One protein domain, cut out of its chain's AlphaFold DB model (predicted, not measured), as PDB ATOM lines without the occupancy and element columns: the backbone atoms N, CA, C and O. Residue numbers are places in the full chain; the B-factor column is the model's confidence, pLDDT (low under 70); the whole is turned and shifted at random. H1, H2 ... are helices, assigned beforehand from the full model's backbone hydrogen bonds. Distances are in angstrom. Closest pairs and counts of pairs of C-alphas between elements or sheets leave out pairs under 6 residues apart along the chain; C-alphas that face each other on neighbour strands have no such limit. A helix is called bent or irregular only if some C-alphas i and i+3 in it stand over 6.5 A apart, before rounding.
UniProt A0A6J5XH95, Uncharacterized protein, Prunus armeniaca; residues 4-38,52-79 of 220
ATOM      1  N   TYR A   4      20.866  58.199 250.665       48.19
ATOM      2  CA  TYR A   4      20.150  58.859 249.564       48.19
ATOM      3  C   TYR A   4      19.005  58.010 248.979       48.19
ATOM      4  O   TYR A   4      17.941  58.549 248.671       48.19
ATOM      5  N   ASN A   5      19.159  56.679 248.925       50.22
ATOM      6  CA  ASN A   5      18.113  55.763 248.438       50.22
ATOM      7  C   ASN A   5      16.901  55.710 249.379       50.22
ATOM      8  O   ASN A   5      15.819  55.286 248.986       50.22
ATOM      9  N   LEU A   6      17.062  56.160 250.627       53.62
ATOM     10  CA  LEU A   6      15.976  56.185 251.597       53.62
ATOM     11  C   LEU A   6      15.028  57.372 251.381       53.62
ATOM     12  O   LEU A   6      13.922  57.348 251.911       53.62
ATOM     13  N   GLN A   7      15.414  58.418 250.641       54.34
ATOM     14  CA  GLN A   7      14.578  59.613 250.446       54.34
ATOM     15  C   GLN A   7      13.968  59.735 249.046       54.34
ATOM     16  O   GLN A   7      12.915  60.372 248.917       54.34
ATOM     17  N   ILE A   8      14.602  59.153 248.024       60.06
ATOM     18  CA  ILE A   8      14.209  59.274 246.616       60.06
ATOM     19  C   ILE A   8      14.484  57.918 245.944       60.06
ATOM     20  O   ILE A   8      15.633  57.601 245.657       60.06
ATOM     21  N   GLY A   9      13.450  57.091 245.753       69.31
ATOM     22  CA  GLY A   9      13.574  55.752 245.156       69.31
ATOM     23  C   GLY A   9      12.682  54.692 245.809       69.31
ATOM     24  O   GLY A   9      11.870  55.008 246.682       69.31
ATOM     25  N   LEU A  10      12.836  53.436 245.372       70.50
ATOM     26  CA  LEU A  10      12.189  52.274 245.990       70.50
ATOM     27  C   LEU A  10      12.672  52.101 247.436       70.50
ATOM     28  O   LEU A  10      13.859  52.223 247.745       70.50
ATOM     29  N   LYS A  11      11.728  51.828 248.337       75.25
ATOM     30  CA  LYS A  11      11.983  51.638 249.766       75.25
ATOM     31  C   LYS A  11      12.424  50.205 250.047       75.25
ATOM     32  O   LYS A  11      11.619  49.377 250.451       75.25
ATOM     33  N   TYR A  12      13.714  49.942 249.875       70.44
ATOM     34  CA  TYR A  12      14.300  48.628 250.134       70.44
ATOM     35  C   TYR A  12      14.324  48.262 251.626       70.44
ATOM     36  O   TYR A  12      14.542  49.121 252.485       70.44
ATOM     37  N   GLY A  13      14.180  46.967 251.923       69.12
ATOM     38  CA  GLY A  13      14.359  46.404 253.273       69.12
ATOM     39  C   GLY A  13      13.077  45.925 253.958       69.12
ATOM     40  O   GLY A  13      13.125  45.497 255.109       69.12
ATOM     41  N   CYS A  14      11.942  45.962 253.264       65.62
ATOM     42  CA  CYS A  14      10.687  45.364 253.706       65.62
ATOM     43  C   CYS A  14      10.151  44.476 252.579       65.62
ATOM     44  O   CYS A  14      10.288  44.879 251.427       65.62
ATOM     45  N   PRO A  15       9.512  43.325 252.871       69.50
ATOM     46  CA  PRO A  15       8.823  42.552 251.844       69.50
ATOM     47  C   PRO A  15       7.883  43.459 251.044       69.50
ATOM     48  O   PRO A  15       8.032  43.603 249.848       69.50
ATOM     49  N   VAL A  16       7.032  44.248 251.696       70.44
ATOM     50  CA  VAL A  16       6.083  45.146 251.012       70.44
ATOM     51  C   VAL A  16       6.666  46.490 250.554       70.44
ATOM     52  O   VAL A  16       6.025  47.536 250.686       70.44
ATOM     53  N   GLU A  17       7.872  46.479 249.993       77.94
ATOM     54  CA  GLU A  17       8.545  47.668 249.458       77.94
ATOM     55  C   GLU A  17       7.698  48.432 248.431       77.94
ATOM     56  O   GLU A  17       7.634  49.661 248.501       77.94
ATOM     57  N   ASP A  18       6.963  47.736 247.560       78.75
ATOM     58  CA  ASP A  18       6.083  48.354 246.558       78.75
ATOM     59  C   ASP A  18       4.944  49.158 247.199       78.75
ATOM     60  O   ASP A  18       4.666  50.297 246.811       78.75
ATOM     61  N   VAL A  19       4.310  48.594 248.232       79.00
ATOM     62  CA  VAL A  19       3.186  49.224 248.942       79.00
ATOM     63  C   VAL A  19       3.669  50.435 249.737       79.00
ATOM     64  O   VAL A  19       3.062  51.504 249.671       79.00
ATOM     65  N   ILE A  20       4.784  50.297 250.461       78.88
ATOM     66  CA  ILE A  20       5.363  51.385 251.263       78.88
ATOM     67  C   ILE A  20       5.866  52.507 250.351       78.88
ATOM     68  O   ILE A  20       5.666  53.689 250.651       78.88
ATOM     69  N   THR A  21       6.484  52.158 249.221       82.44
ATOM     70  CA  THR A  21       6.924  53.145 248.234       82.44
ATOM     71  C   THR A  21       5.720  53.888 247.659       82.44
ATOM     72  O   THR A  21       5.710  55.120 247.694       82.44
ATOM     73  N   GLY A  22       4.673  53.171 247.234       81.38
ATOM     74  CA  GLY A  22       3.435  53.765 246.723       81.38
ATOM     75  C   GLY A  22       2.770  54.716 247.723       81.38
ATOM     76  O   GLY A  22       2.449  55.853 247.371       81.38
ATOM     77  N   LEU A  23       2.657  54.306 248.991       79.31
ATOM     78  CA  LEU A  23       2.113  55.144 250.063       79.31
ATOM     79  C   LEU A  23       2.972  56.399 250.288       79.31
ATOM     80  O   LEU A  23       2.447  57.505 250.397       79.31
ATOM     81  N   SER A  24       4.301  56.260 250.297       78.94
ATOM     82  CA  SER A  24       5.206  57.403 250.477       78.94
ATOM     83  C   SER A  24       5.108  58.433 249.344       78.94
ATOM     84  O   SER A  24       5.241  59.634 249.592       78.94
ATOM     85  N   ILE A  25       4.833  57.979 248.116       83.00
ATOM     86  CA  ILE A  25       4.607  58.828 246.941       83.00
ATOM     87  C   ILE A  25       3.270  59.572 247.077       83.00
ATOM     88  O   ILE A  25       3.227  60.792 246.898       83.00
ATOM     89  N   GLN A  26       2.203  58.882 247.486       81.12
ATOM     90  CA  GLN A  26       0.893  59.494 247.734       81.12
ATOM     91  C   GLN A  26       0.931  60.537 248.865       81.12
ATOM     92  O   GLN A  26       0.365  61.622 248.717       81.12
ATOM     93  N   CYS A  27       1.686  60.293 249.943       77.69
ATOM     94  CA  CYS A  27       1.905  61.274 251.018       77.69
ATOM     95  C   CYS A  27       2.591  62.564 250.534       77.69
ATOM     96  O   CYS A  27       2.437  63.619 251.145       77.69
ATOM     97  N   ARG A  28       3.315  62.514 249.408       81.25
ATOM     98  CA  ARG A  28       3.904  63.687 248.742       81.25
ATOM     99  C   ARG A  28       2.957  64.345 247.729       81.25
ATOM    100  O   ARG A  28       3.419  65.074 246.859       81.25
ATOM    101  N   ARG A  29       1.642  64.111 247.853       82.56
ATOM    102  CA  ARG A  29       0.555  64.646 247.004       82.56
ATOM    103  C   ARG A  29       0.531  64.140 245.558       82.56
ATOM    104  O   ARG A  29      -0.171  64.714 244.726       82.56
ATOM    105  N   TRP A  30       1.240  63.062 245.242       80.44
ATOM    106  CA  TRP A  30       1.100  62.419 243.937       80.44
ATOM    107  C   TRP A  30      -0.208  61.628 243.867       80.44
ATOM    108  O   TRP A  30      -0.565  60.916 244.806       80.44
ATOM    109  N   ARG A  31      -0.921  61.733 242.743       76.94
ATOM    110  CA  ARG A  31      -2.147  60.968 242.478       76.94
ATOM    111  C   ARG A  31      -1.857  59.838 241.496       76.94
ATOM    112  O   ARG A  31      -1.313  60.078 240.425       76.94
ATOM    113  N   SER A  32      -2.235  58.617 241.863       83.62
ATOM    114  CA  SER A  32      -2.210  57.454 240.973       83.62
ATOM    115  C   SER A  32      -3.473  57.420 240.113       83.62
ATOM    116  O   SER A  32      -4.564  57.673 240.621       83.62
ATOM    117  N   VAL A  33      -3.342  57.055 238.838       84.31
ATOM    118  CA  VAL A  33      -4.474  56.833 237.928       84.31
ATOM    119  C   VAL A  33      -4.533  55.350 237.585       84.31
ATOM    120  O   VAL A  33      -3.519  54.758 237.223       84.31
ATOM    121  N   TYR A  34      -5.716  54.750 237.713       81.69
ATOM    122  CA  TYR A  34      -5.964  53.367 237.322       81.69
ATOM    123  C   TYR A  34      -6.716  53.341 235.990       81.69
ATOM    124  O   TYR A  34      -7.860  53.786 235.910       81.69
ATOM    125  N   CYS A  35      -6.070  52.820 234.947       78.62
ATOM    126  CA  CYS A  35      -6.658  52.673 233.619       78.62
ATOM    127  C   CYS A  35      -6.962  51.192 233.366       78.62
ATOM    128  O   CYS A  35      -6.042  50.376 233.383       78.62
ATOM    129  N   ASN A  36      -8.226  50.852 233.097       80.94
ATOM    130  CA  ASN A  36      -8.643  49.488 232.757       80.94
ATOM    131  C   ASN A  36      -9.060  49.400 231.273       80.94
ATOM    132  O   ASN A  36     -10.227  49.644 230.957       80.94
ATOM    133  N   PRO A  37      -8.121  49.130 230.346       85.81
ATOM    134  CA  PRO A  37      -8.433  49.008 228.926       85.81
ATOM    135  C   PRO A  37      -9.255  47.744 228.633       85.81
ATOM    136  O   PRO A  37      -9.090  46.713 229.279       85.81
ATOM    137  N   THR A  38     -10.094  47.789 227.594       79.25
ATOM    138  CA  THR A  38     -10.904  46.642 227.129       79.25
ATOM    139  C   THR A  38     -10.067  45.427 226.727       79.25
ATOM    140  O   THR A  38     -10.544  44.297 226.809       79.25
ATOM    141  N   GLN A  52       1.403  25.530 245.011       71.75
ATOM    142  CA  GLN A  52       2.115  26.784 244.754       71.75
ATOM    143  C   GLN A  52       1.353  27.986 245.319       71.75
ATOM    144  O   GLN A  52       1.961  28.869 245.921       71.75
ATOM    145  N   THR A  53       0.019  27.989 245.214       71.31
ATOM    146  CA  THR A  53      -0.804  29.039 245.836       71.31
ATOM    147  C   THR A  53      -0.713  29.023 247.363       71.31
ATOM    148  O   THR A  53      -0.630  30.086 247.967       71.31
ATOM    149  N   LEU A  54      -0.638  27.851 248.004       70.44
ATOM    150  CA  LEU A  54      -0.517  27.755 249.464       70.44
ATOM    151  C   LEU A  54       0.838  28.236 249.975       70.44
ATOM    152  O   LEU A  54       0.884  28.906 251.001       70.44
ATOM    153  N   VAL A  55       1.930  27.965 249.256       70.12
ATOM    154  CA  VAL A  55       3.257  28.498 249.611       70.12
ATOM    155  C   VAL A  55       3.293  30.023 249.447       70.12
ATOM    156  O   VAL A  55       3.837  30.719 250.303       70.12
ATOM    157  N   GLN A  56       2.648  30.558 248.405       66.38
ATOM    158  CA  GLN A  56       2.516  32.002 248.187       66.38
ATOM    159  C   GLN A  56       1.682  32.676 249.294       66.38
ATOM    160  O   GLN A  56       2.057  33.732 249.800       66.38
ATOM    161  N   VAL A  57       0.566  32.061 249.697       66.62
ATOM    162  CA  VAL A  57      -0.339  32.565 250.747       66.62
ATOM    163  C   VAL A  57       0.265  32.392 252.146       66.62
ATOM    164  O   VAL A  57       0.072  33.248 252.999       66.62
ATOM    165  N   SER A  58       1.057  31.344 252.382       67.44
ATOM    166  CA  SER A  58       1.779  31.120 253.645       67.44
ATOM    167  C   SER A  58       3.029  31.999 253.793       67.44
ATOM    168  O   SER A  58       3.749  31.890 254.788       67.44
ATOM    169  N   SER A  59       3.322  32.847 252.805       71.31
ATOM    170  CA  SER A  59       4.470  33.742 252.843       71.31
ATOM    171  C   SER A  59       4.236  34.928 253.800       71.31
ATOM    172  O   SER A  59       3.094  35.346 254.017       71.31
ATOM    173  N   PRO A  60       5.305  35.549 254.339       72.38
ATOM    174  CA  PRO A  60       5.207  36.713 255.232       72.38
ATOM    175  C   PRO A  60       4.463  37.927 254.641       72.38
ATOM    176  O   PRO A  60       4.111  38.855 255.366       72.38
ATOM    177  N   TRP A  61       4.209  37.921 253.331       69.12
ATOM    178  CA  TRP A  61       3.483  38.949 252.592       69.12
ATOM    179  C   TRP A  61       1.993  38.998 252.930       69.12
ATOM    180  O   TRP A  61       1.379  40.056 252.809       69.12
ATOM    181  N   LEU A  62       1.408  37.894 253.402       78.19
ATOM    182  CA  LEU A  62      -0.002  37.861 253.786       78.19
ATOM    183  C   LEU A  62      -0.303  38.827 254.938       78.19
ATOM    184  O   LEU A  62      -1.355  39.456 254.941       78.19
ATOM    185  N   ILE A  63       0.623  38.992 255.886       78.50
ATOM    186  CA  ILE A  63       0.397  39.792 257.097       78.50
ATOM    187  C   ILE A  63       0.192  41.285 256.757       78.50
ATOM    188  O   ILE A  63      -0.831  41.839 257.164       78.50
ATOM    189  N   PRO A  64       1.065  41.953 255.975       78.62
ATOM    190  CA  PRO A  64       0.825  43.333 255.555       78.62
ATOM    191  C   PRO A  64      -0.409  43.509 254.664       78.62
ATOM    192  O   PRO A  64      -1.137  44.483 254.831       78.62
ATOM    193  N   PHE A  65      -0.671  42.589 253.726       77.94
ATOM    194  CA  PHE A  65      -1.862  42.684 252.874       77.94
ATOM    195  C   PHE A  65      -3.145  42.523 253.690       77.94
ATOM    196  O   PHE A  65      -4.071  43.313 253.525       77.94
ATOM    197  N   ALA A  66      -3.179  41.567 254.620       80.38
ATOM    198  CA  ALA A  66      -4.278  41.410 255.563       80.38
ATOM    199  C   ALA A  66      -4.451  42.667 256.425       80.38
ATOM    200  O   ALA A  66      -5.577  43.126 256.587       80.38
ATOM    201  N   TYR A  67      -3.360  43.277 256.904       83.56
ATOM    202  CA  TYR A  67      -3.412  44.535 257.655       83.56
ATOM    203  C   TYR A  67      -3.988  45.691 256.828       83.56
ATOM    204  O   TYR A  67      -4.861  46.399 257.315       83.56
ATOM    205  N   VAL A  68      -3.561  45.874 255.573       81.12
ATOM    206  CA  VAL A  68      -4.082  46.937 254.691       81.12
ATOM    207  C   VAL A  68      -5.546  46.693 254.329       81.12
ATOM    208  O   VAL A  68      -6.335  47.634 254.329       81.12
ATOM    209  N   ILE A  69      -5.936  45.445 254.054       80.25
ATOM    210  CA  ILE A  69      -7.338  45.083 253.803       80.25
ATOM    211  C   ILE A  69      -8.176  45.358 255.048       80.25
ATOM    212  O   ILE A  69      -9.233  45.969 254.937       80.25
ATOM    213  N   PHE A  70      -7.693  44.963 256.227       79.56
ATOM    214  CA  PHE A  70      -8.393  45.195 257.483       79.56
ATOM    215  C   PHE A  70      -8.484  46.688 257.795       79.56
ATOM    216  O   PHE A  70      -9.567  47.154 258.099       79.56
ATOM    217  N   ALA A  71      -7.408  47.457 257.629       76.69
ATOM    218  CA  ALA A  71      -7.397  48.908 257.815       76.69
ATOM    219  C   ALA A  71      -8.324  49.632 256.826       76.69
ATOM    220  O   ALA A  71      -9.025  50.571 257.195       76.69
ATOM    221  N   LYS A  72      -8.373  49.181 255.567       72.12
ATOM    222  CA  LYS A  72      -9.303  49.708 254.565       72.12
ATOM    223  C   LYS A  72     -10.746  49.352 254.910       72.12
ATOM    224  O   LYS A  72     -11.623  50.193 254.766       72.12
ATOM    225  N   TYR A  73     -10.998  48.127 255.362       69.62
ATOM    226  CA  TYR A  73     -12.330  47.681 255.749       69.62
ATOM    227  C   TYR A  73     -12.800  48.370 257.030       69.62
ATOM    228  O   TYR A  73     -13.934  48.815 257.082       69.62
ATOM    229  N   THR A  74     -11.939  48.554 258.034       71.31
ATOM    230  CA  THR A  74     -12.276  49.302 259.249       71.31
ATOM    231  C   THR A  74     -12.521  50.776 258.950       71.31
ATOM    232  O   THR A  74     -13.496  51.319 259.456       71.31
ATOM    233  N   TRP A  75     -11.711  51.409 258.092       58.47
ATOM    234  CA  TRP A  75     -11.954  52.785 257.642       58.47
ATOM    235  C   TRP A  75     -13.268  52.896 256.859       58.47
ATOM    236  O   TRP A  75     -14.087  53.762 257.146       58.47
ATOM    237  N   SER A  76     -13.522  51.956 255.946       59.19
ATOM    238  CA  SER A  76     -14.770  51.885 255.181       59.19
ATOM    239  C   SER A  76     -15.989  51.588 256.058       59.19
ATOM    240  O   SER A  76     -17.064  52.078 255.745       59.19
ATOM    241  N   CYS A  77     -15.846  50.812 257.140       55.88
ATOM    242  CA  CYS A  77     -16.916  50.542 258.104       55.88
ATOM    243  C   CYS A  77     -17.282  51.772 258.941       55.88
ATOM    244  O   CYS A  77     -18.417  51.876 259.412       55.88
ATOM    245  N   VAL A  78     -16.298  52.641 259.190       58.69
ATOM    246  CA  VAL A  78     -16.458  53.898 259.930       58.69
ATOM    247  C   VAL A  78     -17.029  54.986 259.021       58.69
ATOM    248  O   VAL A  78     -17.824  55.803 259.483       58.69
ATOM    249  N   GLU A  79     -16.684  54.977 257.731       57.22
ATOM    250  CA  GLU A  79     -17.362  55.796 256.730       57.22
ATOM    251  C   GLU A  79     -18.817  55.333 256.543       57.22
ATOM    252  O   GLU A  79     -19.135  54.148 256.410       57.22
TER     253      GLU A  79
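What this domain is: This is residues 4 to 38 and 52 to 79 of the 220 residues of an uncharacterized protein of Prunus armeniaca (UniProt A0A6J5XH95). The model shows a loose, open arrangement in two pieces: a first piece in which residues 4 to 16, a stretch with no named element, lead into helix H1, which folds back from the end of that stretch, and a second piece in which the short helix H2 and the long helix H3 make a corner across the link of residues 58 to 61. Residues 33 to 38 stick out as a thin arm after H1, while H2 and the later part of H3, residues 69 to 78, stick out from the second piece. The printed part has 63 residues, with three named helices in the order H1, H2, H3 and no named strand; the class is all helix. The whole is loose, with a radius of gyration of the C-alphas of 14.7 A, and the C-alphas span 36 by 33 by 32 A along the three main axes.

Where its parts are: The printed part begins at Tyr 4, and residues 4 to 16 hold no named element. H1 is residues 17 to 27, 15.2 A from first to last C-alpha, and begins with C-alpha 17 at (8.545, 47.668, 249.458). After the cut, H2 is residues 52 to 57, 8.7 A long, with C-alpha 52 at (2.115, 26.784, 244.754). H3, the longest helix by residues, is residues 62 to 78, 23.8 A from first to last C-alpha, and ends with C-alpha 78 at (-16.458, 53.898, 259.930).

How they stand to each other: H1 touches no helix. H1 and H2 are apart, and H1 and H3 are apart, with no C-alpha of the one within 8 A of the other. H2 and H3 meet only through their link, which is tight, with 4 residues between them. Residues 52 to 58, of which 52 to 57 belong to H2, stand free, and so do residues 69 to 79, of which 69 to 78 belong to H3. In H1, H2 and H3, every backbone O i to N i+4 pair is within hydrogen-bond range, and no helix is bent.

The domain as a whole: The two C-alphas farthest apart are those of Tyr 4 and Thr 38, 40.2 A. Without the stretches that stand free, the body has 39 residues and spans 29 by 23 by 11 A. Residues 39 to 51 are cut out and not printed, and C-alphas 38 and 52 are 29.6 A apart across this cut. The link from H1 to H2 runs across the cut. The mean pLDDT of the printed part is 72.9; 19 residues are under 70, among them residues 4 to 9, 13 to 15 and 75 to 79.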